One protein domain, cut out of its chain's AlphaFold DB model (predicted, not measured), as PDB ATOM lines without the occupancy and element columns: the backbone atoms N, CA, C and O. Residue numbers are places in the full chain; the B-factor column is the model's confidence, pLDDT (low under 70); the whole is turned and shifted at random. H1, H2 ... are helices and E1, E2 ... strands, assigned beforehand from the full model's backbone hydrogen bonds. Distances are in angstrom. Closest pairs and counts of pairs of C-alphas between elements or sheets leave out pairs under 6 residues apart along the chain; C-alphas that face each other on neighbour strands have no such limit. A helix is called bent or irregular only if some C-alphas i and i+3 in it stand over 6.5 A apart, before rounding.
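Overview. This is residues 106 to 284 of the 284 residues of an uncharacterized protein of Edaphochlamys debaryana (UniProt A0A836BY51). An elongated body is strung along the long helix H8, whose first residues meet H5 and H7 while two small strand pairs, E1 with E2 and E3 with E4, gather near its other end. H1 sits beside the hairpin of E3 and E4, H6 runs crosswise to H8 and near it, and H4 packs on H5; H2, H3 and the long loop of residues 153 to 178 lie toward the far end. The printed part has 179 residues, with nine named helices and four named strands in the order H1 E1 H2 H3 H4 H5 H6 H7 H8 E2 E3 E4 H9; E1 and E2 are parallel, E3 and E4 antiparallel. The class is mostly helix, though under half of the residues are in named elements. The whole is compact, with a radius of gyration of the C-alphas of 17.8 A and spans of 55 by 33 by 31 A.

Along the chain. H1, residues 107 to 113, begins at C-alpha 107 (-34.067, -12.429, -27.776). E1 is residues 123 to 125, H2 135 to 141, H3 147 to 152, H4 179 to 185 and H5 192 to 198. H6, residues 213 to 226, is 19.8 A long; H7 is residues 232 to 236. H8, residues 244 to 258, is 19.7 A long and only just irregular: C-alphas 253 and 256 are 6.8 A apart. E2 is residues 261 to 263, E3 266 to 268, E4 274 to 276, and H9, residues 278 to 282, ends at C-alpha 282 (-41.139, -0.996, -28.972).

Arrangement. The hub, H5, touches H4, H7 and H8; the closest C-alphas are Ala 184 and Phe 195, 4.7 A, Tyr 197 and Gly 233, 3.9 A, and Tyr 197 and Gly 244, 3.8 A. H5 and H8 are about perpendicular, at 76 degrees. H6 and H8 are near each other. H2 and H3 are apart. E1, H2 to H8 and E2 form a strand-helix-strand unit, two parallel neighbour strands with helices between; N 125 and O 262 are 2.9 A apart. E3 and E4 are a hairpin, with N 275 and O 267 2.7 A apart. The closest C-alphas of H1 and E3, Gln 107 and Met 268, are 6.0 A apart; those of E3 and H9, Tyr 266 and Gly 278, 7.4 A. Every O i to N i+4 pair is within hydrogen-bond range in H1, H2, H3, H4, H6 and H7, against 2 of 3 in H5, 9 of 11 in H8 and 0 of 1 in H9, where 0 of 2 O i to N i+3 pairs are.

Size, cuts and confidence. The C-alphas farthest apart, Gly 115 and Ala 170, are 55.7 A apart. The printed part has no cut; its long links are H3 to H4 and H5 to H6. Mean pLDDT of the printed part is 88.9; residues 155 to 160, 162, 173 to 174 and 279 to 284 are under 70.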
ATOM      1  N   THR A 106     -36.264 -11.594 -32.084       92.94
ATOM      2  CA  THR A 106     -36.310 -11.244 -30.656       92.94
ATOM      3  C   THR A 106     -35.304 -12.079 -29.854       92.94
ATOM      4  O   THR A 106     -34.770 -13.075 -30.346       92.94
ATOM      5  N   GLN A 107     -34.995 -11.664 -28.622       92.50
ATOM      6  CA  GLN A 107     -34.067 -12.429 -27.776       92.50
ATOM      7  C   GLN A 107     -34.648 -13.810 -27.453       92.50
ATOM      8  O   GLN A 107     -33.941 -14.813 -27.467       92.50
ATOM      9  N   GLU A 108     -35.956 -13.863 -27.237       92.75
ATOM     10  CA  GLU A 108     -36.726 -15.064 -26.952       92.75
ATOM     11  C   GLU A 108     -36.709 -16.033 -28.141       92.75
ATOM     12  O   GLU A 108     -36.408 -17.215 -27.970       92.75
ATOM     13  N   GLU A 109     -36.956 -15.536 -29.356       92.94
ATOM     14  CA  GLU A 109     -36.856 -16.336 -30.583       92.94
ATOM     15  C   GLU A 109     -35.426 -16.821 -30.835       92.94
ATOM     16  O   GLU A 109     -35.230 -17.962 -31.255       92.94
ATOM     17  N   TYR A 110     -34.419 -15.993 -30.542       93.56
ATOM     18  CA  TYR A 110     -33.018 -16.387 -30.658       93.56
ATOM     19  C   TYR A 110     -32.674 -17.546 -29.734       93.56
ATOM     20  O   TYR A 110     -32.134 -18.552 -30.199       93.56
ATOM     21  N   LEU A 111     -33.036 -17.454 -28.457       93.19
ATOM     22  CA  LEU A 111     -32.802 -18.529 -27.496       93.19
ATOM     23  C   LEU A 111     -33.552 -19.798 -27.910       93.19
ATOM     24  O   LEU A 111     -32.943 -20.870 -27.974       93.19
ATOM     25  N   ALA A 112     -34.813 -19.667 -28.334       93.25
ATOM     26  CA  ALA A 112     -35.595 -20.780 -28.862       93.25
ATOM     27  C   ALA A 112     -34.928 -21.431 -30.091       93.25
ATOM     28  O   ALA A 112     -34.864 -22.659 -30.173       93.25
ATOM     29  N   SER A 113     -34.348 -20.641 -31.004       91.75
ATOM     30  CA  SER A 113     -33.605 -21.149 -32.170       91.75
ATOM     31  C   SER A 113     -32.341 -21.932 -31.791       91.75
ATOM     32  O   SER A 113     -31.908 -22.813 -32.537       91.75
ATOM     33  N   LYS A 114     -31.758 -21.641 -30.621       90.69
ATOM     34  CA  LYS A 114     -30.627 -22.382 -30.041       90.69
ATOM     35  C   LYS A 114     -31.073 -23.558 -29.165       90.69
ATOM     36  O   LYS A 114     -30.219 -24.262 -28.634       90.69
ATOM     37  N   GLY A 115     -32.382 -23.783 -29.014       92.44
ATOM     38  CA  GLY A 115     -32.934 -24.786 -28.105       92.44
ATOM     39  C   GLY A 115     -32.720 -24.448 -26.626       92.44
ATOM     40  O   GLY A 115     -32.770 -25.344 -25.786       92.44
ATOM     41  N   LEU A 116     -32.456 -23.179 -26.307       91.25
ATOM     42  CA  LEU A 116     -32.275 -22.686 -24.946       91.25
ATOM     43  C   LEU A 116     -33.569 -22.005 -24.473       91.25
ATOM     44  O   LEU A 116     -34.134 -21.193 -25.207       91.25
ATOM     45  N   PRO A 117     -34.069 -22.307 -23.263       92.25
ATOM     46  CA  PRO A 117     -35.164 -21.543 -22.686       92.25
ATOM     47  C   PRO A 117     -34.670 -20.167 -22.224       92.25
ATOM     48  O   PRO A 117     -33.498 -19.994 -21.888       92.25
ATOM     49  N   VAL A 118     -35.585 -19.200 -22.144       92.06
ATOM     50  CA  VAL A 118     -35.318 -17.945 -21.430       92.06
ATOM     51  C   VAL A 118     -35.016 -18.282 -19.960       92.06
ATOM     52  O   VAL A 118     -35.786 -19.041 -19.359       92.06
ATOM     53  N   PRO A 119     -33.921 -17.761 -19.369       92.88
ATOM     54  CA  PRO A 119     -33.595 -18.003 -17.967       92.88
ATOM     55  C   PRO A 119     -34.759 -17.641 -17.035       92.88
ATOM     56  O   PRO A 119     -35.415 -16.616 -17.213       92.88
ATOM     57  N   ALA A 120     -35.026 -18.472 -16.024       90.62
ATOM     58  CA  ALA A 120     -36.158 -18.267 -15.110       90.62
ATOM     59  C   ALA A 120     -36.036 -16.981 -14.274       90.62
ATOM     60  O   ALA A 120     -37.033 -16.432 -13.809       90.62
ATOM     61  N   ASP A 121     -34.811 -16.508 -14.072       92.06
ATOM     62  CA  ASP A 121     -34.478 -15.279 -13.370       92.06
ATOM     63  C   ASP A 121     -34.355 -14.063 -14.303       92.06
ATOM     64  O   ASP A 121     -34.023 -12.977 -13.821       92.06
ATOM     65  N   ALA A 122     -34.644 -14.209 -15.600       93.94
ATOM     66  CA  ALA A 122     -34.606 -13.108 -16.551       93.94
ATOM     67  C   ALA A 122     -35.602 -11.996 -16.184       93.94
ATOM     68  O   ALA A 122     -36.694 -12.239 -15.665       93.94
ATOM     69  N   PHE A 123     -35.237 -10.751 -16.488       95.62
ATOM     70  CA  PHE A 123     -36.118  -9.597 -16.305       95.62
ATOM     71  C   PHE A 123     -36.047  -8.638 -17.493       95.62
ATOM     72  O   PHE A 123     -35.030  -8.537 -18.178       95.62
ATOM     73  N   ALA A 124     -37.139  -7.913 -17.731       95.19
ATOM     74  CA  ALA A 124     -37.204  -6.916 -18.790       95.19
ATOM     75  C   ALA A 124     -36.630  -5.567 -18.329       95.19
ATOM     76  O   ALA A 124     -36.890  -5.123 -17.209       95.19
ATOM     77  N   THR A 125     -35.903  -4.888 -19.216       94.88
ATOM     78  CA  THR A 125     -35.414  -3.518 -19.003       94.88
ATOM     79  C   THR A 125     -36.090  -2.531 -19.952       94.88
ATOM     80  O   THR A 125     -36.405  -2.842 -21.102       94.88
ATOM     81  N   ASP A 126     -36.294  -1.303 -19.480       92.94
ATOM     82  CA  ASP A 126     -36.728  -0.168 -20.301       92.94
ATOM     83  C   ASP A 126     -35.556   0.574 -20.965       92.94
ATOM     84  O   ASP A 126     -35.761   1.477 -21.789       92.94
ATOM     85  N   GLY A 127     -34.329   0.172 -20.622       93.12
ATOM     86  CA  GLY A 127     -33.107   0.741 -21.148       93.12
ATOM     87  C   GLY A 127     -32.560   1.940 -20.385       93.12
ATOM     88  O   GLY A 127     -31.692   2.628 -20.930       93.12
ATOM     89  N   HIS A 128     -33.069   2.223 -19.183       94.75
ATOM     90  CA  HIS A 128     -32.674   3.379 -18.389       94.75
ATOM     91  C   HIS A 128     -32.066   2.995 -17.039       94.75
ATOM     92  O   HIS A 128     -32.685   2.338 -16.205       94.75
ATOM     93  N   PHE A 129     -30.869   3.513 -16.780       96.00
ATOM     94  CA  PHE A 129     -30.223   3.482 -15.482       96.00
ATOM     95  C   PHE A 129     -30.711   4.651 -14.615       96.00
ATOM     96  O   PHE A 129     -30.602   5.837 -14.966       96.00
ATOM     97  N   ARG A 130     -31.249   4.308 -13.446       94.94
ATOM     98  CA  ARG A 130     -31.827   5.237 -12.461       94.94
ATOM     99  C   ARG A 130     -30.944   5.419 -11.230       94.94
ATOM    100  O   ARG A 130     -31.259   6.250 -10.384       94.94
ATOM    101  N   GLY A 131     -29.858   4.655 -11.124       94.31
ATOM    102  CA  GLY A 131     -28.902   4.783 -10.034       94.31
ATOM    103  C   GLY A 131     -28.064   6.062 -10.115       94.31
ATOM    104  O   GLY A 131     -28.004   6.752 -11.139       94.31
ATOM    105  N   TRP A 132     -27.387   6.350  -9.008       95.56
ATOM    106  CA  TRP A 132     -26.308   7.333  -8.926       95.56
ATOM    107  C   TRP A 132     -24.965   6.620  -8.733       95.56
ATOM    108  O   TRP A 132     -24.928   5.399  -8.830       95.56
ATOM    109  N   VAL A 133     -23.868   7.339  -8.489       95.88
ATOM    110  CA  VAL A 133     -22.575   6.718  -8.156       95.88
ATOM    111  C   VAL A 133     -22.735   5.779  -6.952       95.88
ATOM    112  O   VAL A 133     -23.497   6.089  -6.034       95.88
ATOM    113  N   ALA A 134     -22.044   4.637  -6.965       96.62
ATOM    114  CA  ALA A 134     -22.112   3.642  -5.900       96.62
ATOM    115  C   ALA A 134     -21.877   4.277  -4.509       96.62
ATOM    116  O   ALA A 134     -20.948   5.078  -4.362       96.62
ATOM    117  N   PRO A 135     -22.695   3.958  -3.484       95.81
ATOM    118  CA  PRO A 135     -22.652   4.657  -2.194       95.81
ATOM    119  C   PRO A 135     -21.285   4.634  -1.499       95.81
ATOM    120  O   PRO A 135     -20.868   5.628  -0.908       95.81
ATOM    121  N   ASP A 136     -20.556   3.523  -1.605       95.12
ATOM    122  CA  ASP A 136     -19.206   3.380  -1.055       95.12
ATOM    123  C   ASP A 136     -18.198   4.294  -1.770       95.12
ATOM    124  O   ASP A 136     -17.282   4.831  -1.150       95.12
ATOM    125  N   VAL A 137     -18.363   4.502  -3.076       95.25
ATOM    126  CA  VAL A 137     -17.532   5.406  -3.878       95.25
ATOM    127  C   VAL A 137     -17.870   6.862  -3.552       95.25
ATOM    128  O   VAL A 137     -16.963   7.679  -3.393       95.25
ATOM    129  N   VAL A 138     -19.157   7.186  -3.387       95.12
ATOM    130  CA  VAL A 138     -19.614   8.514  -2.946       95.12
ATOM    131  C   VAL A 138     -18.959   8.891  -1.621       95.12
ATOM    132  O   VAL A 138     -18.346   9.956  -1.526       95.12
ATOM    133  N   GLN A 139     -19.026   7.999  -0.631       95.31
ATOM    134  CA  GLN A 139     -18.456   8.230   0.694       95.31
ATOM    135  C   GLN A 139     -16.930   8.384   0.646       95.31
ATOM    136  O   GLN A 139     -16.388   9.299   1.262       95.31
ATOM    137  N   ARG A 140     -16.232   7.513  -0.096       94.44
ATOM    138  CA  ARG A 140     -14.763   7.527  -0.175       94.44
ATOM    139  C   ARG A 140     -14.199   8.788  -0.826       94.44
ATOM    140  O   ARG A 140     -13.144   9.253  -0.408       94.44
ATOM    141  N   PHE A 141     -14.884   9.338  -1.830       93.62
ATOM    142  CA  PHE A 141     -14.380  10.473  -2.615       93.62
ATOM    143  C   PHE A 141     -15.117  11.794  -2.365       93.62
ATOM    144  O   PHE A 141     -14.839  12.783  -3.052       93.62
ATOM    145  N   GLY A 142     -16.035  11.824  -1.393       93.25
ATOM    146  CA  GLY A 142     -16.813  13.018  -1.054       93.25
ATOM    147  C   GLY A 142     -17.613  13.538  -2.246       93.25
ATOM    148  O   GLY A 142     -17.562  14.726  -2.560       93.25
ATOM    149  N   LEU A 143     -18.274  12.635  -2.971       91.12
ATOM    150  CA  LEU A 143     -19.138  13.006  -4.093       91.12
ATOM    151  C   LEU A 143     -20.519  13.407  -3.569       91.12
ATOM    152  O   LEU A 143     -20.910  13.015  -2.473       91.12
ATOM    153  N   ALA A 144     -21.282  14.133  -4.384       91.06
ATOM    154  CA  ALA A 144     -22.697  14.350  -4.111       91.06
ATOM    155  C   ALA A 144     -23.432  13.001  -4.013       91.06
ATOM    156  O   ALA A 144     -23.194  12.102  -4.830       91.06
ATOM    157  N   GLY A 145     -24.340  12.862  -3.048       91.50
ATOM    158  CA  GLY A 145     -25.107  11.639  -2.795       91.50
ATOM    159  C   GLY A 145     -26.198  11.371  -3.829       91.50
ATOM    160  O   GLY A 145     -26.685  10.247  -3.945       91.50
ATOM    161  N   SER A 146     -26.566  12.378  -4.620       91.25
ATOM    162  CA  SER A 146     -27.539  12.236  -5.699       91.25
ATOM    163  C   SER A 146     -27.194  13.102  -6.905       91.25
ATOM    164  O   SER A 146     -26.393  14.035  -6.827       91.25
ATOM    165  N   ALA A 147     -27.861  12.824  -8.027       86.31
ATOM    166  CA  ALA A 147     -27.791  13.692  -9.193       86.31
ATOM    167  C   ALA A 147     -28.225  15.122  -8.842       86.31
ATOM    168  O   ALA A 147     -27.526  16.058  -9.204       86.31
ATOM    169  N   ALA A 148     -29.347  15.286  -8.133       86.94
ATOM    170  CA  ALA A 148     -29.913  16.592  -7.794       86.94
ATOM    171  C   ALA A 148     -28.933  17.453  -6.984       86.94
ATOM    172  O   ALA A 148     -28.659  18.586  -7.363       86.94
ATOM    173  N   GLU A 149     -28.322  16.870  -5.957       87.69
ATOM    174  CA  GLU A 149     -27.293  17.538  -5.155       87.69
ATOM    175  C   GLU A 149     -26.069  17.916  -6.005       87.69
ATOM    176  O   GLU A 149     -25.536  19.016  -5.882       87.69
ATOM    177  N   ALA A 150     -25.652  17.043  -6.933       85.75
ATOM    178  CA  ALA A 150     -24.576  17.372  -7.863       85.75
ATOM    179  C   ALA A 150     -24.941  18.577  -8.743       85.75
ATOM    180  O   ALA A 150     -24.085  19.424  -8.975       85.75
ATOM    181  N   TRP A 151     -26.190  18.672  -9.213       81.69
ATOM    182  CA  TRP A 151     -26.684  19.816  -9.989       81.69
ATOM    183  C   TRP A 151     -26.698  21.113  -9.175       81.69
ATOM    184  O   TRP A 151     -26.246  22.145  -9.671       81.69
ATOM    185  N   GLU A 152     -27.162  21.063  -7.928       84.69
ATOM    186  CA  GLU A 152     -27.176  22.216  -7.017       84.69
ATOM    187  C   GLU A 152     -25.758  22.707  -6.690       84.69
ATOM    188  O   GLU A 152     -25.504  23.911  -6.667       84.69
ATOM    189  N   ALA A 153     -24.803  21.787  -6.540       80.38
ATOM    190  CA  ALA A 153     -23.393  22.094  -6.303       80.38
ATOM    191  C   ALA A 153     -22.623  22.562  -7.563       80.38
ATOM    192  O   ALA A 153     -21.399  22.705  -7.525       80.38
ATOM    193  N   GLY A 154     -23.302  22.791  -8.695       72.06
ATOM    194  CA  GLY A 154     -22.682  23.244  -9.949       72.06
ATOM    195  C   GLY A 154     -22.050  22.133 -10.805       72.06
ATOM    196  O   GLY A 154     -21.278  22.413 -11.727       72.06
ATOM    197  N   GLY A 155     -22.362  20.871 -10.512       64.75
ATOM    198  CA  GLY A 155     -22.124  19.700 -11.360       64.75
ATOM    199  C   GLY A 155     -23.309  19.390 -12.292       64.75
ATOM    200  O   GLY A 155     -24.303  20.102 -12.340       64.75
ATOM    201  N   GLY A 156     -23.208  18.332 -13.097       58.34
ATOM    202  CA  GLY A 156     -24.344  17.744 -13.828       58.34
ATOM    203  C   GLY A 156     -24.605  18.219 -15.267       58.34
ATOM    204  O   GLY A 156     -25.322  17.537 -15.993       58.34
ATOM    205  N   GLY A 157     -23.996  19.305 -15.750       58.03
ATOM    206  CA  GLY A 157     -24.298  19.860 -17.081       58.03
ATOM    207  C   GLY A 157     -24.022  18.941 -18.291       58.03
ATOM    208  O   GLY A 157     -23.024  18.216 -18.341       58.03
ATOM    209  N   GLN A 158     -24.873  19.032 -19.325       55.94
ATOM    210  CA  GLN A 158     -24.586  18.488 -20.660       55.94
ATOM    211  C   GLN A 158     -23.645  19.435 -21.420       55.94
ATOM    212  O   GLN A 158     -24.031  20.546 -21.789       55.94
ATOM    213  N   PHE A 159     -22.411  19.004 -21.687       55.94
ATOM    214  CA  PHE A 159     -21.476  19.773 -22.507       55.94
ATOM    215  C   PHE A 159     -21.842  19.624 -23.987       55.94
ATOM    216  O   PHE A 159     -21.667  18.563 -24.574       55.94
ATOM    217  N   LYS A 160     -22.350  20.701 -24.596       57.03
ATOM    218  CA  LYS A 160     -22.753  20.730 -26.015       57.03
ATOM    219  C   LYS A 160     -21.623  21.103 -26.987       57.03
ATOM    220  O   LYS A 160     -21.875  21.225 -28.180       57.03
ATOM    221  N   ARG A 161     -20.393  21.314 -26.501       75.06
ATOM    222  CA  ARG A 161     -19.232  21.660 -27.341       75.06
ATOM    223  C   ARG A 161     -18.173  20.566 -27.295       75.06
ATOM    224  O   ARG A 161     -17.979  19.944 -26.253       75.06
ATOM    225  N   LYS A 162     -17.481  20.372 -28.422       68.81
ATOM    226  CA  LYS A 162     -16.351  19.446 -28.525       68.81
ATOM    227  C   LYS A 162     -15.271  19.846 -27.517       68.81
ATOM    228  O   LYS A 162     -14.939  21.027 -27.408       68.81
ATOM    229  N   ILE A 163     -14.758  18.859 -26.786       75.50
ATOM    230  CA  ILE A 163     -13.634  19.036 -25.865       75.50
ATOM    231  C   ILE A 163     -12.411  19.402 -26.699       75.50
ATOM    232  O   ILE A 163     -12.120  18.751 -27.701       75.50
ATOM    233  N   THR A 164     -11.719  20.454 -26.292       76.12
ATOM    234  CA  THR A 164     -10.464  20.883 -26.908       76.12
ATOM    235  C   THR A 164      -9.309  20.690 -25.932       76.12
ATOM    236  O   THR A 164      -9.505  20.611 -24.716       76.12
ATOM    237  N   LYS A 165      -8.072  20.721 -26.434       71.62
ATOM    238  CA  LYS A 165      -6.850  20.712 -25.612       71.62
ATOM    239  C   LYS A 165      -6.845  21.741 -24.466       71.62
ATOM    240  O   LYS A 165      -6.205  21.515 -23.433       71.62
ATOM    241  N   ALA A 166      -7.545  22.867 -24.630       74.75
ATOM    242  CA  ALA A 166      -7.666  23.907 -23.609       74.75
ATOM    243  C   ALA A 166      -8.491  23.452 -22.393       74.75
ATOM    244  O   ALA A 166      -8.177  23.848 -21.272       74.75
ATOM    245  N   ASP A 167      -9.475  22.574 -22.599       75.50
ATOM    246  CA  ASP A 167     -10.391  22.098 -21.558       75.50
ATOM    247  C   ASP A 167      -9.770  20.991 -20.683       75.50
ATOM    248  O   ASP A 167     -10.225  20.741 -19.569       75.50
ATOM    249  N   VAL A 168      -8.712  20.331 -21.171       74.69
ATOM    250  CA  VAL A 168      -7.988  19.282 -20.439       74.69
ATOM    251  C   VAL A 168      -7.171  19.897 -19.294       74.69
ATOM    252  O   VAL A 168      -6.342  20.766 -19.559       74.69
ATOM    253  N   PRO A 169      -7.295  19.446 -18.033       73.12
ATOM    254  CA  PRO A 169      -6.464  19.960 -16.946       73.12
ATOM    255  C   PRO A 169      -4.966  19.749 -17.213       73.12
ATOM    256  O   PRO A 169      -4.550  18.680 -17.663       73.12
ATOM    257  N   ALA A 170      -4.136  20.754 -16.910       73.50
ATOM    258  CA  ALA A 170      -2.703  20.742 -17.232       73.50
ATOM    259  C   ALA A 170      -1.963  19.513 -16.682       73.50
ATOM    260  O   ALA A 170      -1.112  18.957 -17.370       73.50
ATOM    261  N   GLN A 171      -2.357  19.047 -15.495       75.12
ATOM    262  CA  GLN A 171      -1.795  17.872 -14.831       75.12
ATOM    263  C   GLN A 171      -1.981  16.565 -15.624       75.12
ATOM    264  O   GLN A 171      -1.167  15.653 -15.500       75.12
ATOM    265  N   PHE A 172      -3.027  16.460 -16.452       73.62
ATOM    266  CA  PHE A 172      -3.332  15.242 -17.210       73.62
ATOM    267  C   PHE A 172      -2.830  15.276 -18.657       73.62
ATOM    268  O   PHE A 172      -2.794  14.233 -19.304       73.62
ATOM    269  N   ARG A 173      -2.379  16.437 -19.156       68.69
ATOM    270  CA  ARG A 173      -1.852  16.577 -20.528       68.69
ATOM    271  C   ARG A 173      -0.565  15.781 -20.765       68.69
ATOM    272  O   ARG A 173      -0.270  15.436 -21.902       68.69
ATOM    273  N   SER A 174       0.187  15.488 -19.707       64.69
ATOM    274  CA  SER A 174       1.511  14.856 -19.786       64.69
ATOM    275  C   SER A 174       1.482  13.326 -19.732       64.69
ATOM    276  O   SER A 174       2.526  12.701 -19.870       64.69
ATOM    277  N   LYS A 175       0.312  12.705 -19.520       74.19
ATOM    278  CA  LYS A 175       0.184  11.248 -19.327       74.19
ATOM    279  C   LYS A 175       0.099  10.437 -20.629       74.19
ATOM    280  O   LYS A 175      -0.164   9.245 -20.572       74.19
ATOM    281  N   GLY A 176       0.255  11.073 -21.794       80.44
ATOM    282  CA  GLY A 176       0.087  10.420 -23.103       80.44
ATOM    283  C   GLY A 176      -1.361  10.052 -23.449       80.44
ATOM    284  O   GLY A 176      -1.613   9.512 -24.513       80.44
ATOM    285  N   TRP A 177      -2.318  10.368 -22.573       84.12
ATOM    286  CA  TRP A 177      -3.732  10.063 -22.763       84.12
ATOM    287  C   TRP A 177      -4.366  10.883 -23.885       84.12
ATOM    288  O   TRP A 177      -4.021  12.051 -24.091       84.12
ATOM    289  N   SER A 178      -5.382  10.303 -24.530       85.00
ATOM    290  CA  SER A 178      -6.243  11.045 -25.449       85.00
ATOM    291  C   SER A 178      -6.938  12.228 -24.769       85.00
ATOM    292  O   SER A 178      -7.135  12.245 -23.548       85.00
ATOM    293  N   GLU A 179      -7.342  13.236 -25.551       84.62
ATOM    294  CA  GLU A 179      -7.985  14.444 -25.014       84.62
ATOM    295  C   GLU A 179      -9.259  14.109 -24.224       84.62
ATOM    296  O   GLU A 179      -9.488  14.671 -23.153       84.62
ATOM    297  N   ALA A 180     -10.052  13.142 -24.699       84.69
ATOM    298  CA  ALA A 180     -11.272  12.702 -24.031       84.69
ATOM    299  C   ALA A 180     -10.982  11.991 -22.698       84.69
ATOM    300  O   ALA A 180     -11.660  12.252 -21.699       84.69
ATOM    301  N   ARG A 181      -9.961  11.122 -22.654       88.50
ATOM    302  CA  ARG A 181      -9.531  10.444 -21.419       88.50
ATOM    303  C   ARG A 181      -8.956  11.446 -20.419       88.50
ATOM    304  O   ARG A 181      -9.332  11.420 -19.248       88.50
ATOM    305  N   ALA A 182      -8.113  12.369 -20.869       88.81
ATOM    306  CA  ALA A 182      -7.512  13.384 -20.014       88.81
ATOM    307  C   ALA A 182      -8.540  14.394 -19.475       88.81
ATOM    308  O   ALA A 182      -8.482  14.755 -18.300       88.81
ATOM    309  N   PHE A 183      -9.517  14.804 -20.288       87.69
ATOM    310  CA  PHE A 183     -10.629  15.639 -19.830       87.69
ATOM    311  C   PHE A 183     -11.484  14.912 -18.790       87.69
ATOM    312  O   PHE A 183     -11.731  15.459 -17.718       87.69
ATOM    313  N   ALA A 184     -11.877  13.661 -19.062       90.44
ATOM    314  CA  ALA A 184     -12.698  12.862 -18.154       90.44
ATOM    315  C   ALA A 184     -12.067  12.689 -16.764       90.44
ATOM    316  O   ALA A 184     -12.800  12.652 -15.780       90.44
ATOM    317  N   ALA A 185     -10.733  12.655 -16.660       90.38
ATOM    318  CA  ALA A 185     -10.028  12.541 -15.382       90.38
ATOM    319  C   ALA A 185     -10.312  13.712 -14.420       90.38
ATOM    320  O   ALA A 185     -10.297  13.529 -13.207       90.38
ATOM    321  N   GLY A 186     -10.621  14.905 -14.945       88.12
ATOM    322  CA  GLY A 186     -11.001  16.075 -14.145       88.12
ATOM    323  C   GLY A 186     -12.486  16.139 -13.770       88.12
ATOM    324  O   GLY A 186     -12.904  17.092 -13.115       88.12
ATOM    325  N   GLN A 187     -13.294  15.164 -14.196       90.12
ATOM    326  CA  GLN A 187     -14.754  15.246 -14.117       90.12
ATOM    327  C   GLN A 187     -15.359  14.489 -12.937       90.12
ATOM    328  O   GLN A 187     -16.576  14.512 -12.808       90.12
ATOM    329  N   LEU A 188     -14.565  13.869 -12.061       91.19
ATOM    330  CA  LEU A 188     -15.069  13.019 -10.974       91.19
ATOM    331  C   LEU A 188     -16.199  13.679 -10.159       91.19
ATOM    332  O   LEU A 188     -17.270  13.096 -10.036       91.19
ATOM    333  N   HIS A 189     -16.003  14.909  -9.678       88.31
ATOM    334  CA  HIS A 189     -17.012  15.631  -8.885       88.31
ATOM    335  C   HIS A 189     -18.094  16.315  -9.732       88.31
ATOM    336  O   HIS A 189     -19.227  16.457  -9.289       88.31
ATOM    337  N   LYS A 190     -17.765  16.745 -10.956       86.44
ATOM    338  CA  LYS A 190     -18.671  17.544 -11.808       86.44
ATOM    339  C   LYS A 190     -19.590  16.687 -12.667       86.44
ATOM    340  O   LYS A 190     -20.756  17.006 -12.860       86.44
ATOM    341  N   ASN A 191     -19.044  15.634 -13.251       90.50
ATOM    342  CA  ASN A 191     -19.748  14.684 -14.096       90.50
ATOM    343  C   ASN A 191     -19.153  13.287 -13.851       90.50
ATOM    344  O   ASN A 191     -18.325  12.816 -14.643       90.50
ATOM    345  N   PRO A 192     -19.589  12.616 -12.767       93.62
ATOM    346  CA  PRO A 192     -19.086  11.295 -12.414       93.62
ATOM    347  C   PRO A 192     -19.298  10.271 -13.534       93.62
ATOM    348  O   PRO A 192     -18.450   9.414 -13.757       93.62
ATOM    349  N   ASN A 193     -20.389  10.392 -14.301       94.50
ATOM    350  CA  ASN A 193     -20.637   9.522 -15.449       94.50
ATOM    351  C   ASN A 193     -19.512   9.618 -16.493       94.50
ATOM    352  O   ASN A 193     -19.046   8.601 -16.993       94.50
ATOM    353  N   ALA A 194     -19.051  10.828 -16.824       93.38
ATOM    354  CA  ALA A 194     -17.960  11.010 -17.782       93.38
ATOM    355  C   ALA A 194     -16.631  10.444 -17.260       93.38
ATOM    356  O   ALA A 194     -15.885   9.849 -18.040       93.38
ATOM    357  N   PHE A 195     -16.365  10.604 -15.958       95.00
ATOM    358  CA  PHE A 195     -15.185  10.050 -15.297       95.00
ATOM    359  C   PHE A 195     -15.194   8.516 -15.351       95.00
ATOM    360  O   PHE A 195     -14.338   7.926 -16.013       95.00
ATOM    361  N   PHE A 196     -16.208   7.878 -14.759       96.88
ATOM    362  CA  PHE A 196     -16.290   6.417 -14.645       96.88
ATOM    363  C   PHE A 196     -16.495   5.706 -15.986       96.88
ATOM    364  O   PHE A 196     -16.277   4.502 -16.100       96.88
ATOM    365  N   TYR A 197     -16.881   6.432 -17.040       96.44
ATOM    366  CA  TYR A 197     -16.907   5.853 -18.380       96.44
ATOM    367  C   TYR A 197     -15.510   5.453 -18.871       96.44
ATOM    368  O   TYR A 197     -15.397   4.483 -19.616       96.44
ATOM    369  N   ARG A 198     -14.459   6.181 -18.464       95.56
ATOM    370  CA  ARG A 198     -13.081   6.005 -18.967       95.56
ATOM    371  C   ARG A 198     -12.068   5.630 -17.890       95.56
ATOM    372  O   ARG A 198     -11.018   5.097 -18.238       95.56
ATOM    373  N   HIS A 199     -12.370   5.914 -16.627       95.00
ATOM    374  CA  HIS A 199     -11.467   5.715 -15.500       95.00
ATOM    375  C   HIS A 199     -12.114   4.842 -14.428       95.00
ATOM    376  O   HIS A 199     -13.300   5.017 -14.147       95.00
ATOM    377  N   PRO A 200     -11.361   3.922 -13.806       95.75
ATOM    378  CA  PRO A 200     -11.802   3.287 -12.572       95.75
ATOM    379  C   PRO A 200     -11.815   4.321 -11.434       95.75
ATOM    380  O   PRO A 200     -11.381   5.465 -11.598       95.75
ATOM    381  N   ALA A 201     -12.294   3.916 -10.257       93.31
ATOM    382  CA  ALA A 201     -12.129   4.724  -9.051       93.31
ATOM    383  C   ALA A 201     -10.640   5.106  -8.848       93.31
ATOM    384  O   ALA A 201      -9.778   4.277  -9.131       93.31
ATOM    385  N   PRO A 202     -10.317   6.330  -8.375       91.12
ATOM    386  CA  PRO A 202      -8.933   6.816  -8.271       91.12
ATOM    387  C   PRO A 202      -7.959   5.935  -7.474       91.12
ATOM    388  O   PRO A 202      -6.752   6.052  -7.656       91.12
ATOM    389  N   ASP A 203      -8.474   5.091  -6.582       91.50
ATOM    390  CA  ASP A 203      -7.728   4.154  -5.739       91.50
ATOM    391  C   ASP A 203      -7.569   2.757  -6.364       91.50
ATOM    392  O   ASP A 203      -7.021   1.857  -5.729       91.50
ATOM    393  N   ARG A 204      -8.074   2.546  -7.585       91.62
ATOM    394  CA  ARG A 204      -8.110   1.246  -8.257       91.62
ATOM    395  C   ARG A 204      -7.467   1.305  -9.631       91.62
ATOM    396  O   ARG A 204      -7.522   2.308 -10.337       91.62
ATOM    397  N   GLU A 205      -6.924   0.167 -10.034       93.25
ATOM    398  CA  GLU A 205      -6.434  -0.046 -11.388       93.25
ATOM    399  C   GLU A 205      -7.519  -0.656 -12.272       93.25
ATOM    400  O   GLU A 205      -8.427  -1.351 -11.808       93.25
ATOM    401  N   GLN A 206      -7.434  -0.376 -13.569       94.12
ATOM    402  CA  GLN A 206      -8.398  -0.871 -14.537       94.12
ATOM    403  C   GLN A 206      -8.112  -2.336 -14.886       94.12
ATOM    404  O   GLN A 206      -7.011  -2.674 -15.313       94.12
ATOM    405  N   ALA A 207      -9.127  -3.194 -14.788       95.06
ATOM    406  CA  ALA A 207      -9.040  -4.580 -15.227       95.06
ATOM    407  C   ALA A 207      -9.096  -4.669 -16.762       95.06
ATOM    408  O   ALA A 207     -10.024  -4.153 -17.392       95.06
ATOM    409  N   THR A 208      -8.128  -5.354 -17.372       92.62
ATOM    410  CA  THR A 208      -8.043  -5.582 -18.831       92.62
ATOM    411  C   THR A 208      -8.336  -7.028 -19.243       92.62
ATOM    412  O   THR A 208      -8.428  -7.313 -20.435       92.62
ATOM    413  N   GLY A 209      -8.503  -7.930 -18.272       92.81
ATOM    414  CA  GLY A 209      -8.761  -9.355 -18.492       92.81
ATOM    415  C   GLY A 209     -10.231  -9.715 -18.722       92.81
ATOM    416  O   GLY A 209     -11.111  -8.847 -18.783       92.81
ATOM    417  N   GLU A 210     -10.476 -11.024 -18.821       94.75
ATOM    418  CA  GLU A 210     -11.810 -11.633 -18.917       94.75
ATOM    419  C   GLU A 210     -12.686 -11.270 -17.711       94.75
ATOM    420  O   GLU A 210     -12.171 -10.910 -16.653       94.75
ATOM    421  N   TRP A 211     -14.007 -11.303 -17.893       97.12
ATOM    422  CA  TRP A 211     -14.966 -11.036 -16.819       97.12
ATOM    423  C   TRP A 211     -15.056 -12.238 -15.885       97.12
ATOM    424  O   TRP A 211     -15.272 -13.357 -16.355       97.12
ATOM    425  N   THR A 212     -14.899 -12.017 -14.582       97.38
ATOM    426  CA  THR A 212     -15.076 -13.080 -13.585       97.38
ATOM    427  C   THR A 212     -16.558 -13.320 -13.299       97.38
ATOM    428  O   THR A 212     -17.414 -12.491 -13.628       97.38
ATOM    429  N   GLN A 213     -16.876 -14.453 -12.668       96.50
ATOM    430  CA  GLN A 213     -18.256 -14.758 -12.290       96.50
ATOM    431  C   GLN A 213     -18.788 -13.747 -11.265       96.50
ATOM    432  O   GLN A 213     -19.929 -13.313 -11.363       96.50
ATOM    433  N   GLU A 214     -17.946 -13.293 -10.336       97.25
ATOM    434  CA  GLU A 214     -18.318 -12.288  -9.338       97.25
ATOM    435  C   GLU A 214     -18.645 -10.940  -9.993       97.25
ATOM    436  O   GLU A 214     -19.606 -10.274  -9.605       97.25
ATOM    437  N   GLU A 215     -17.871 -10.536 -11.009       97.56
ATOM    438  CA  GLU A 215     -18.155  -9.328 -11.788       97.56
ATOM    439  C   GLU A 215     -19.459  -9.466 -12.585       97.56
ATOM    440  O   GLU A 215     -20.239  -8.512 -12.654       97.56
ATOM    441  N   HIS A 216     -19.713 -10.645 -13.164       97.38
ATOM    442  CA  HIS A 216     -20.953 -10.950 -13.875       97.38
ATOM    443  C   HIS A 216     -22.174 -10.865 -12.950       97.38
ATOM    444  O   HIS A 216     -23.139 -10.159 -13.252       97.38
ATOM    445  N   ASP A 217     -22.117 -11.518 -11.791       97.31
ATOM    446  CA  ASP A 217     -23.209 -11.527 -10.820       97.31
ATOM    447  C   ASP A 217     -23.498 -10.107 -10.318       97.31
ATOM    448  O   ASP A 217     -24.655  -9.686 -10.225       97.31
ATOM    449  N   LEU A 218     -22.447  -9.327 -10.055       97.62
ATOM    450  CA  LEU A 218     -22.563  -7.932  -9.639       97.62
ATOM    451  C   LEU A 218     -23.166  -7.049 -10.740       97.62
ATOM    452  O   LEU A 218     -23.974  -6.163 -10.441       97.62
ATOM    453  N   PHE A 219     -22.825  -7.306 -12.006       98.19
ATOM    454  CA  PHE A 219     -23.437  -6.639 -13.153       98.19
ATOM    455  C   PHE A 219     -24.950  -6.875 -13.170       98.19
ATOM    456  O   PHE A 219     -25.729  -5.916 -13.204       98.19
ATOM    457  N   VAL A 220     -25.382  -8.139 -13.107       97.50
ATOM    458  CA  VAL A 220     -26.804  -8.513 -13.170       97.50
ATOM    459  C   VAL A 220     -27.571  -7.964 -11.963       97.50
ATOM    460  O   VAL A 220     -28.657  -7.403 -12.123       97.50
ATOM    461  N   GLN A 221     -26.996  -8.039 -10.759       97.56
ATOM    462  CA  GLN A 221     -27.595  -7.477  -9.542       97.56
ATOM    463  C   GLN A 221     -27.761  -5.955  -9.626       97.56
ATOM    464  O   GLN A 221     -28.825  -5.424  -9.288       97.56
ATOM    465  N   THR A 222     -26.740  -5.247 -10.115       97.94
ATOM    466  CA  THR A 222     -26.790  -3.790 -10.305       97.94
ATOM    467  C   THR A 222     -27.873  -3.419 -11.309       97.94
ATOM    468  O   THR A 222     -28.689  -2.533 -11.037       97.94
ATOM    469  N   ALA A 223     -27.937  -4.139 -12.432       97.62
ATOM    470  CA  ALA A 223     -28.950  -3.938 -13.457       97.62
ATOM    471  C   ALA A 223     -30.371  -4.188 -12.932       97.62
ATOM    472  O   ALA A 223     -31.277  -3.403 -13.206       97.62
ATOM    473  N   ARG A 224     -30.562  -5.229 -12.114       96.88
ATOM    474  CA  ARG A 224     -31.855  -5.534 -11.486       96.88
ATOM    475  C   ARG A 224     -32.290  -4.436 -10.514       96.88
ATOM    476  O   ARG A 224     -33.467  -4.093 -10.456       96.88
ATOM    477  N   LYS A 225     -31.349  -3.881  -9.749       97.25
ATOM    478  CA  LYS A 225     -31.638  -2.878  -8.715       97.25
ATOM    479  C   LYS A 225     -31.875  -1.478  -9.282       97.25
ATOM    480  O   LYS A 225     -32.716  -0.744  -8.768       97.25
ATOM    481  N   HIS A 226     -31.112  -1.087 -10.297       96.94
ATOM    482  CA  HIS A 226     -31.055   0.299 -10.767       96.94
ATOM    483  C   HIS A 226     -31.506   0.487 -12.219       96.94
ATOM    484  O   HIS A 226     -31.565   1.628 -12.683       96.94
ATOM    485  N   GLY A 227     -31.841  -0.590 -12.926       96.62
ATOM    486  CA  GLY A 227     -32.006  -0.586 -14.376       96.62
ATOM    487  C   GLY A 227     -30.658  -0.648 -15.093       96.62
ATOM    488  O   GLY A 227     -29.597  -0.647 -14.472       96.62
ATOM    489  N   VAL A 228     -30.687  -0.717 -16.420       96.50
ATOM    490  CA  VAL A 228     -29.486  -0.802 -17.263       96.50
ATOM    491  C   VAL A 228     -29.812  -0.324 -18.670       96.50
ATOM    492  O   VAL A 228     -30.968  -0.373 -19.088       96.50
ATOM    493  N   GLY A 229     -28.794   0.104 -19.414       91.62
ATOM    494  CA  GLY A 229     -28.932   0.404 -20.836       91.62
ATOM    495  C   GLY A 229     -28.664   1.854 -21.225       91.62
ATOM    496  O   GLY A 229     -28.782   2.179 -22.408       91.62
ATOM    497  N   ASP A 230     -28.290   2.697 -20.264       92.81
ATOM    498  CA  ASP A 230     -27.694   4.017 -20.460       92.81
ATOM    499  C   ASP A 230     -26.710   4.337 -19.309       92.81
ATOM    500  O   ASP A 230     -26.444   3.487 -18.459       92.81
ATOM    501  N   LYS A 231     -26.114   5.542 -19.313       95.25
ATOM    502  CA  LYS A 231     -25.235   6.076 -18.240       95.25
ATOM    503  C   LYS A 231     -24.200   5.070 -17.713       95.25
ATOM    504  O   LYS A 231     -24.008   4.904 -16.508       95.25
ATOM    505  N   TRP A 232     -23.490   4.432 -18.641       97.81
ATOM    506  CA  TRP A 232     -22.545   3.358 -18.343       97.81
ATOM    507  C   TRP A 232     -21.424   3.728 -17.371       97.81
ATOM    508  O   TRP A 232     -20.903   2.846 -16.701       97.81
ATOM    509  N   GLY A 233     -21.052   5.005 -17.260       96.75
ATOM    510  CA  GLY A 233     -20.095   5.432 -16.245       96.75
ATOM    511  C   GLY A 233     -20.663   5.312 -14.833       96.75
ATOM    512  O   GLY A 233     -20.035   4.712 -13.970       96.75
ATOM    513  N   LEU A 234     -21.879   5.810 -14.590       97.06
ATOM    514  CA  LEU A 234     -22.517   5.636 -13.278       97.06
ATOM    515  C   LEU A 234     -22.735   4.156 -12.960       97.06
ATOM    516  O   LEU A 234     -22.455   3.735 -11.842       97.06
ATOM    517  N   PHE A 235     -23.160   3.366 -13.948       98.25
ATOM    518  CA  PHE A 235     -23.301   1.919 -13.795       98.25
ATOM    519  C   PHE A 235     -21.973   1.252 -13.400       98.25
ATOM    520  O   PHE A 235     -21.924   0.495 -12.436       98.25
ATOM    521  N   ALA A 236     -20.875   1.591 -14.085       97.81
ATOM    522  CA  ALA A 236     -19.555   1.027 -13.811       97.81
ATOM    523  C   ALA A 236     -19.029   1.347 -12.407       97.81
ATOM    524  O   ALA A 236     -18.223   0.590 -11.883       97.81
ATOM    525  N   SER A 237     -19.512   2.408 -11.750       97.12
ATOM    526  CA  SER A 237     -19.104   2.699 -10.368       97.12
ATOM    527  C   SER A 237     -19.468   1.590  -9.368       97.12
ATOM    528  O   SER A 237     -18.835   1.503  -8.319       97.12
ATOM    529  N   TYR A 238     -20.436   0.724  -9.701       97.81
ATOM    530  CA  TYR A 238     -20.820  -0.438  -8.892       97.81
ATOM    531  C   TYR A 238     -19.957  -1.672  -9.157       97.81
ATOM    532  O   TYR A 238     -20.004  -2.599  -8.360       97.81
ATOM    533  N   ILE A 239     -19.183  -1.702 -10.247       97.19
ATOM    534  CA  ILE A 239     -18.367  -2.854 -10.636       97.19
ATOM    535  C   ILE A 239     -16.895  -2.477 -10.457       97.19
ATOM    536  O   ILE A 239     -16.355  -1.702 -11.250       97.19
ATOM    537  N   PRO A 240     -16.222  -2.992  -9.412       94.69
ATOM    538  CA  PRO A 240     -14.819  -2.703  -9.162       94.69
ATOM    539  C   PRO A 240     -13.950  -2.904 -10.401       94.69
ATOM    540  O   PRO A 240     -14.132  -3.860 -11.142       94.69
ATOM    541  N   ASN A 241     -12.993  -1.997 -10.614       95.12
ATOM    542  CA  ASN A 241     -11.938  -2.113 -11.627       95.12
ATOM    543  C   ASN A 241     -12.421  -2.098 -13.096       95.12
ATOM    544  O   ASN A 241     -11.588  -2.004 -13.999       95.12
ATOM    545  N   ARG A 242     -13.732  -2.112 -13.359       97.25
ATOM    546  CA  ARG A 242     -14.320  -1.936 -14.690       97.25
ATOM    547  C   ARG A 242     -14.719  -0.484 -14.922       97.25
ATOM    548  O   ARG A 242     -15.007   0.269 -13.998       97.25
ATOM    549  N   VAL A 243     -14.730  -0.090 -16.190       97.75
ATOM    550  CA  VAL A 243     -15.155   1.248 -16.622       97.75
ATOM    551  C   VAL A 243     -16.346   1.163 -17.572       97.75
ATOM    552  O   VAL A 243     -16.668   0.098 -18.108       97.75
ATOM    553  N   GLY A 244     -17.018   2.289 -17.799       97.62
ATOM    554  CA  GLY A 244     -18.295   2.310 -18.515       97.62
ATOM    555  C   GLY A 244     -18.248   1.744 -19.932       97.62
ATOM    556  O   GLY A 244     -19.158   1.005 -20.295       97.62
ATOM    557  N   TYR A 245     -17.195   1.995 -20.718       96.62
ATOM    558  CA  TYR A 245     -17.113   1.395 -22.059       96.62
ATOM    559  C   TYR A 245     -16.953  -0.135 -22.026       96.62
ATOM    560  O   TYR A 245     -17.355  -0.817 -22.964       96.62
ATOM    561  N   GLN A 246     -16.377  -0.693 -20.955       98.00
ATOM    562  CA  GLN A 246     -16.291  -2.145 -20.783       98.00
ATOM    563  C   GLN A 246     -17.658  -2.710 -20.418       98.00
ATOM    564  O   GLN A 246     -18.056  -3.734 -20.962       98.00
ATOM    565  N   CYS A 247     -18.395  -2.020 -19.543       98.19
ATOM    566  CA  CYS A 247     -19.742  -2.420 -19.148       98.19
ATOM    567  C   CYS A 247     -20.717  -2.385 -20.334       98.19
ATOM    568  O   CYS A 247     -21.498  -3.315 -20.505       98.19
ATOM    569  N   SER A 248     -20.648  -1.351 -21.181       97.44
ATOM    570  CA  SER A 248     -21.500  -1.256 -22.372       97.44
ATOM    571  C   SER A 248     -21.182  -2.338 -23.402       97.44
ATOM    572  O   SER A 248     -22.098  -2.945 -23.954       97.44
ATOM    573  N   ALA A 249     -19.897  -2.623 -23.631       97.44
ATOM    574  CA  ALA A 249     -19.478  -3.708 -24.508       97.44
ATOM    575  C   ALA A 249     -19.940  -5.067 -23.965       97.44
ATOM    576  O   ALA A 249     -20.543  -5.843 -24.701       97.44
ATOM    577  N   TYR A 250     -19.734  -5.318 -22.670       97.94
ATOM    578  CA  TYR A 250     -20.154  -6.551 -22.005       97.94
ATOM    579  C   TYR A 250     -21.669  -6.759 -22.062       97.94
ATOM    580  O   TYR A 250     -22.143  -7.863 -22.324       97.94
ATOM    581  N   TYR A 251     -22.438  -5.681 -21.905       97.62
ATOM    582  CA  TYR A 251     -23.887  -5.726 -22.033       97.62
ATOM    583  C   TYR A 251     -24.332  -6.250 -23.400       97.62
ATOM    584  O   TYR A 251     -25.125  -7.182 -23.483       97.62
ATOM    585  N   VAL A 252     -23.795  -5.672 -24.475       96.19
ATOM    586  CA  VAL A 252     -24.185  -6.013 -25.851       96.19
ATOM    587  C   VAL A 252     -23.646  -7.381 -26.273       96.19
ATOM    588  O   VAL A 252     -24.326  -8.106 -26.989       96.19
ATOM    589  N   GLN A 253     -22.436  -7.740 -25.844       95.69
ATOM    590  CA  GLN A 253     -21.751  -8.956 -26.298       95.69
ATOM    591  C   GLN A 253     -22.093 -10.203 -25.481       95.69
ATOM    592  O   GLN A 253     -21.928 -11.309 -25.986       95.69
ATOM    593  N   VAL A 254     -22.518 -10.045 -24.224       96.31
ATOM    594  CA  VAL A 254     -22.708 -11.173 -23.298       96.31
ATOM    595  C   VAL A 254     -24.094 -11.145 -22.673       96.31
ATOM    596  O   VAL A 254     -24.834 -12.117 -22.789       96.31
ATOM    597  N   ILE A 255     -24.483 -10.030 -22.053       96.75
ATOM    598  CA  ILE A 255     -25.729  -9.975 -21.277       96.75
ATOM    599  C   ILE A 255     -26.967 -10.075 -22.171       96.75
ATOM    600  O   ILE A 255     -27.839 -10.898 -21.907       96.75
ATOM    601  N   VAL A 256     -27.036  -9.289 -23.245       95.50
ATOM    602  CA  VAL A 256     -28.167  -9.329 -24.184       95.50
ATOM    603  C   VAL A 256     -28.290 -10.707 -24.864       95.50
ATOM    604  O   VAL A 256     -29.369 -11.290 -24.791       95.50
ATOM    605  N   PRO A 257     -27.222 -11.303 -25.437       94.88
ATOM    606  CA  PRO A 257     -27.309 -12.649 -26.009       94.88
ATOM    607  C   PRO A 257     -27.648 -13.752 -24.996       94.88
ATOM    608  O   PRO A 257     -28.228 -14.765 -25.379       94.88
ATOM    609  N   SER A 258     -27.296 -13.578 -23.715       94.50
ATOM    610  CA  SER A 258     -27.586 -14.571 -22.667       94.50
ATOM    611  C   SER A 258     -29.070 -14.677 -22.298       94.50
ATOM    612  O   SER A 258     -29.471 -15.661 -21.682       94.50
ATOM    613  N   GLY A 259     -29.883 -13.665 -22.621       94.44
ATOM    614  CA  GLY A 259     -31.292 -13.619 -22.226       94.44
ATOM    615  C   GLY A 259     -31.551 -13.296 -20.755       94.44
ATOM    616  O   GLY A 259     -32.709 -13.252 -20.352       94.44
ATOM    617  N   LEU A 260     -30.513 -13.050 -19.946       95.00
ATOM    618  CA  LEU A 260     -30.669 -12.662 -18.536       95.00
ATOM    619  C   LEU A 260     -31.371 -11.304 -18.385       95.00
ATOM    620  O   LEU A 260     -32.065 -11.060 -17.396       95.00
ATOM    621  N   ILE A 261     -31.192 -10.412 -19.364       96.19
ATOM    622  CA  ILE A 261     -31.851  -9.105 -19.412       96.19
ATOM    623  C   ILE A 261     -32.508  -8.926 -20.775       96.19
ATOM    624  O   ILE A 261     -31.833  -8.702 -21.780       96.19
ATOM    625  N   LEU A 262     -33.838  -8.954 -20.781       95.12
ATOM    626  CA  LEU A 262     -34.642  -8.781 -21.983       95.12
ATOM    627  C   LEU A 262     -34.778  -7.286 -22.296       95.12
ATOM    628  O   LEU A 262     -35.455  -6.528 -21.596       95.12
ATOM    629  N   ASP A 263     -34.119  -6.849 -23.364       94.25
ATOM    630  CA  ASP A 263     -34.092  -5.464 -23.831       94.25
ATOM    631  C   ASP A 263     -34.673  -5.388 -25.239       94.25
ATOM    632  O   ASP A 263     -34.017  -5.719 -26.232       94.25
ATOM    633  N   LYS A 264     -35.910  -4.890 -25.325       92.31
ATOM    634  CA  LYS A 264     -36.651  -4.759 -26.586       92.31
ATOM    635  C   LYS A 264     -35.961  -3.855 -27.602       92.31
ATOM    636  O   LYS A 264     -36.312  -3.909 -28.775       92.31
ATOM    637  N   ARG A 265     -35.008  -3.011 -27.189       92.19
ATOM    638  CA  ARG A 265     -34.248  -2.140 -28.102       92.19
ATOM    639  C   ARG A 265     -33.214  -2.917 -28.910       92.19
ATOM    640  O   ARG A 265     -32.705  -2.378 -29.891       92.19
ATOM    641  N   TYR A 266     -32.904  -4.147 -28.506       93.12
ATOM    642  CA  TYR A 266     -32.019  -5.043 -29.229       93.12
ATOM    643  C   TYR A 266     -32.816  -6.142 -29.932       93.12
ATOM    644  O   TYR A 266     -33.892  -6.566 -29.500       93.12
ATOM    645  N   ARG A 267     -32.267  -6.589 -31.051       93.19
ATOM    646  CA  ARG A 267     -32.642  -7.823 -31.731       93.19
ATOM    647  C   ARG A 267     -31.385  -8.651 -31.931       93.19
ATOM    648  O   ARG A 267     -30.286  -8.105 -31.966       93.19
ATOM    649  N   MET A 268     -31.557  -9.950 -32.061       94.25
ATOM    650  CA  MET A 268     -30.467 -10.887 -32.269       94.25
ATOM    651  C   MET A 268     -30.386 -11.230 -33.746       94.25
ATOM    652  O   MET A 268     -31.418 -11.408 -34.394       94.25
ATOM    653  N   ASP A 269     -29.180 -11.320 -34.284       92.19
ATOM    654  CA  ASP A 269     -28.986 -11.968 -35.574       92.19
ATOM    655  C   ASP A 269     -28.823 -13.490 -35.423       92.19
ATOM    656  O   ASP A 269     -28.691 -14.029 -34.320       92.19
ATOM    657  N   ALA A 270     -28.823 -14.212 -36.545       89.00
ATOM    658  CA  ALA A 270     -28.672 -15.669 -36.540       89.00
ATOM    659  C   ALA A 270     -27.329 -16.156 -35.941       89.00
ATOM    660  O   ALA A 270     -27.214 -17.314 -35.505       89.00
ATOM    661  N   TRP A 271     -26.311 -15.291 -35.918       87.56
ATOM    662  CA  TRP A 271     -24.975 -15.587 -35.399       87.56
ATOM    663  C   TRP A 271     -24.866 -15.352 -33.887       87.56
ATOM    664  O   TRP A 271     -24.020 -15.978 -33.250       87.56
ATOM    665  N   GLY A 272     -25.772 -14.569 -33.300       89.38
ATOM    666  CA  GLY A 272     -25.792 -14.225 -31.880       89.38
ATOM    667  C   GLY A 272     -25.262 -12.837 -31.555       89.38
ATOM    668  O   GLY A 272     -25.113 -12.527 -30.374       89.38
ATOM    669  N   ASP A 273     -25.008 -11.991 -32.555       92.56
ATOM    670  CA  ASP A 273     -24.698 -10.592 -32.296       92.56
ATOM    671  C   ASP A 273     -25.989  -9.827 -31.976       92.56
ATOM    672  O   ASP A 273     -27.016  -9.945 -32.657       92.56
ATOM    673  N   ALA A 274     -25.921  -8.989 -30.943       93.81
ATOM    674  CA  ALA A 274     -26.997  -8.076 -30.600       93.81
ATOM    675  C   ALA A 274     -26.948  -6.822 -31.491       93.81
ATOM    676  O   ALA A 274     -25.995  -6.038 -31.469       93.81
ATOM    677  N   VAL A 275     -28.014  -6.603 -32.255       92.19
ATOM    678  CA  VAL A 275     -28.221  -5.452 -33.137       92.19
ATOM    679  C   VAL A 275     -29.145  -4.452 -32.452       92.19
ATOM    680  O   VAL A 275     -30.287  -4.763 -32.113       92.19
ATOM    681  N   PHE A 276     -28.662  -3.225 -32.251       91.50
ATOM    682  CA  PHE A 276     -29.469  -2.152 -31.677       91.50
ATOM    683  C   PHE A 276     -30.454  -1.599 -32.714       91.50
ATOM    684  O   PHE A 276     -30.052  -1.053 -33.739       91.50
ATOM    685  N   MET A 277     -31.749  -1.703 -32.426       87.25
ATOM    686  CA  MET A 277     -32.846  -1.277 -33.304       87.25
ATOM    687  C   MET A 277     -33.439   0.088 -32.908       87.25
ATOM    688  O   MET A 277     -34.305   0.633 -33.598       87.25
ATOM    689  N   GLY A 278     -32.982   0.670 -31.796       78.06
ATOM    690  CA  GLY A 278     -33.463   1.959 -31.305       78.06
ATOM    691  C   GLY A 278     -34.936   1.943 -30.879       78.06
ATOM    692  O   GLY A 278     -35.476   0.926 -30.448       78.06
ATOM    693  N   LYS A 279     -35.605   3.102 -30.966       63.81
ATOM    694  CA  LYS A 279     -37.003   3.267 -30.512       63.81
ATOM    695  C   LYS A 279     -38.034   2.514 -31.360       63.81
ATOM    696  O   LYS A 279     -39.125   2.276 -30.862       63.81
ATOM    697  N   ARG A 280     -37.691   2.126 -32.595       56.31
ATOM    698  CA  ARG A 280     -38.603   1.429 -33.523       56.31
ATOM    699  C   ARG A 280     -38.998   0.025 -33.068       56.31
ATOM    700  O   ARG A 280     -39.962  -0.512 -33.576       56.31
ATOM    701  N   ALA A 281     -38.277  -0.555 -32.115       55.38
ATOM    702  CA  ALA A 281     -38.499  -1.925 -31.671       55.38
ATOM    703  C   ALA A 281     -39.512  -2.079 -30.517       55.38
ATOM    704  O   ALA A 281     -39.681  -3.190 -30.018       55.38
ATOM    705  N   ARG A 282     -40.133  -0.979 -30.053       50.94
ATOM    706  CA  ARG A 282     -41.139  -0.996 -28.972       50.94
ATOM    707  C   ARG A 282     -42.552  -1.354 -29.445       50.94
ATOM    708  O   ARG A 282     -43.356  -1.703 -28.585       50.94
ATOM    709  N   ASP A 283     -42.815  -1.259 -30.748       43.56
ATOM    710  CA  ASP A 283     -44.172  -1.223 -31.311       43.56
ATOM    711  C   ASP A 283     -44.563  -2.484 -32.112       43.56
ATOM    712  O   ASP A 283     -45.643  -2.494 -32.698       43.56
ATOM    713  N   ASP A 284     -43.726  -3.531 -32.109       42.25
ATOM    714  CA  ASP A 284     -44.047  -4.867 -32.652       42.25
ATOM    715  C   ASP A 284     -44.313  -5.875 -31.522       42.25
ATOM    716  O   ASP A 284     -43.499  -5.911 -30.559       42.25
TER     717      ASP A 284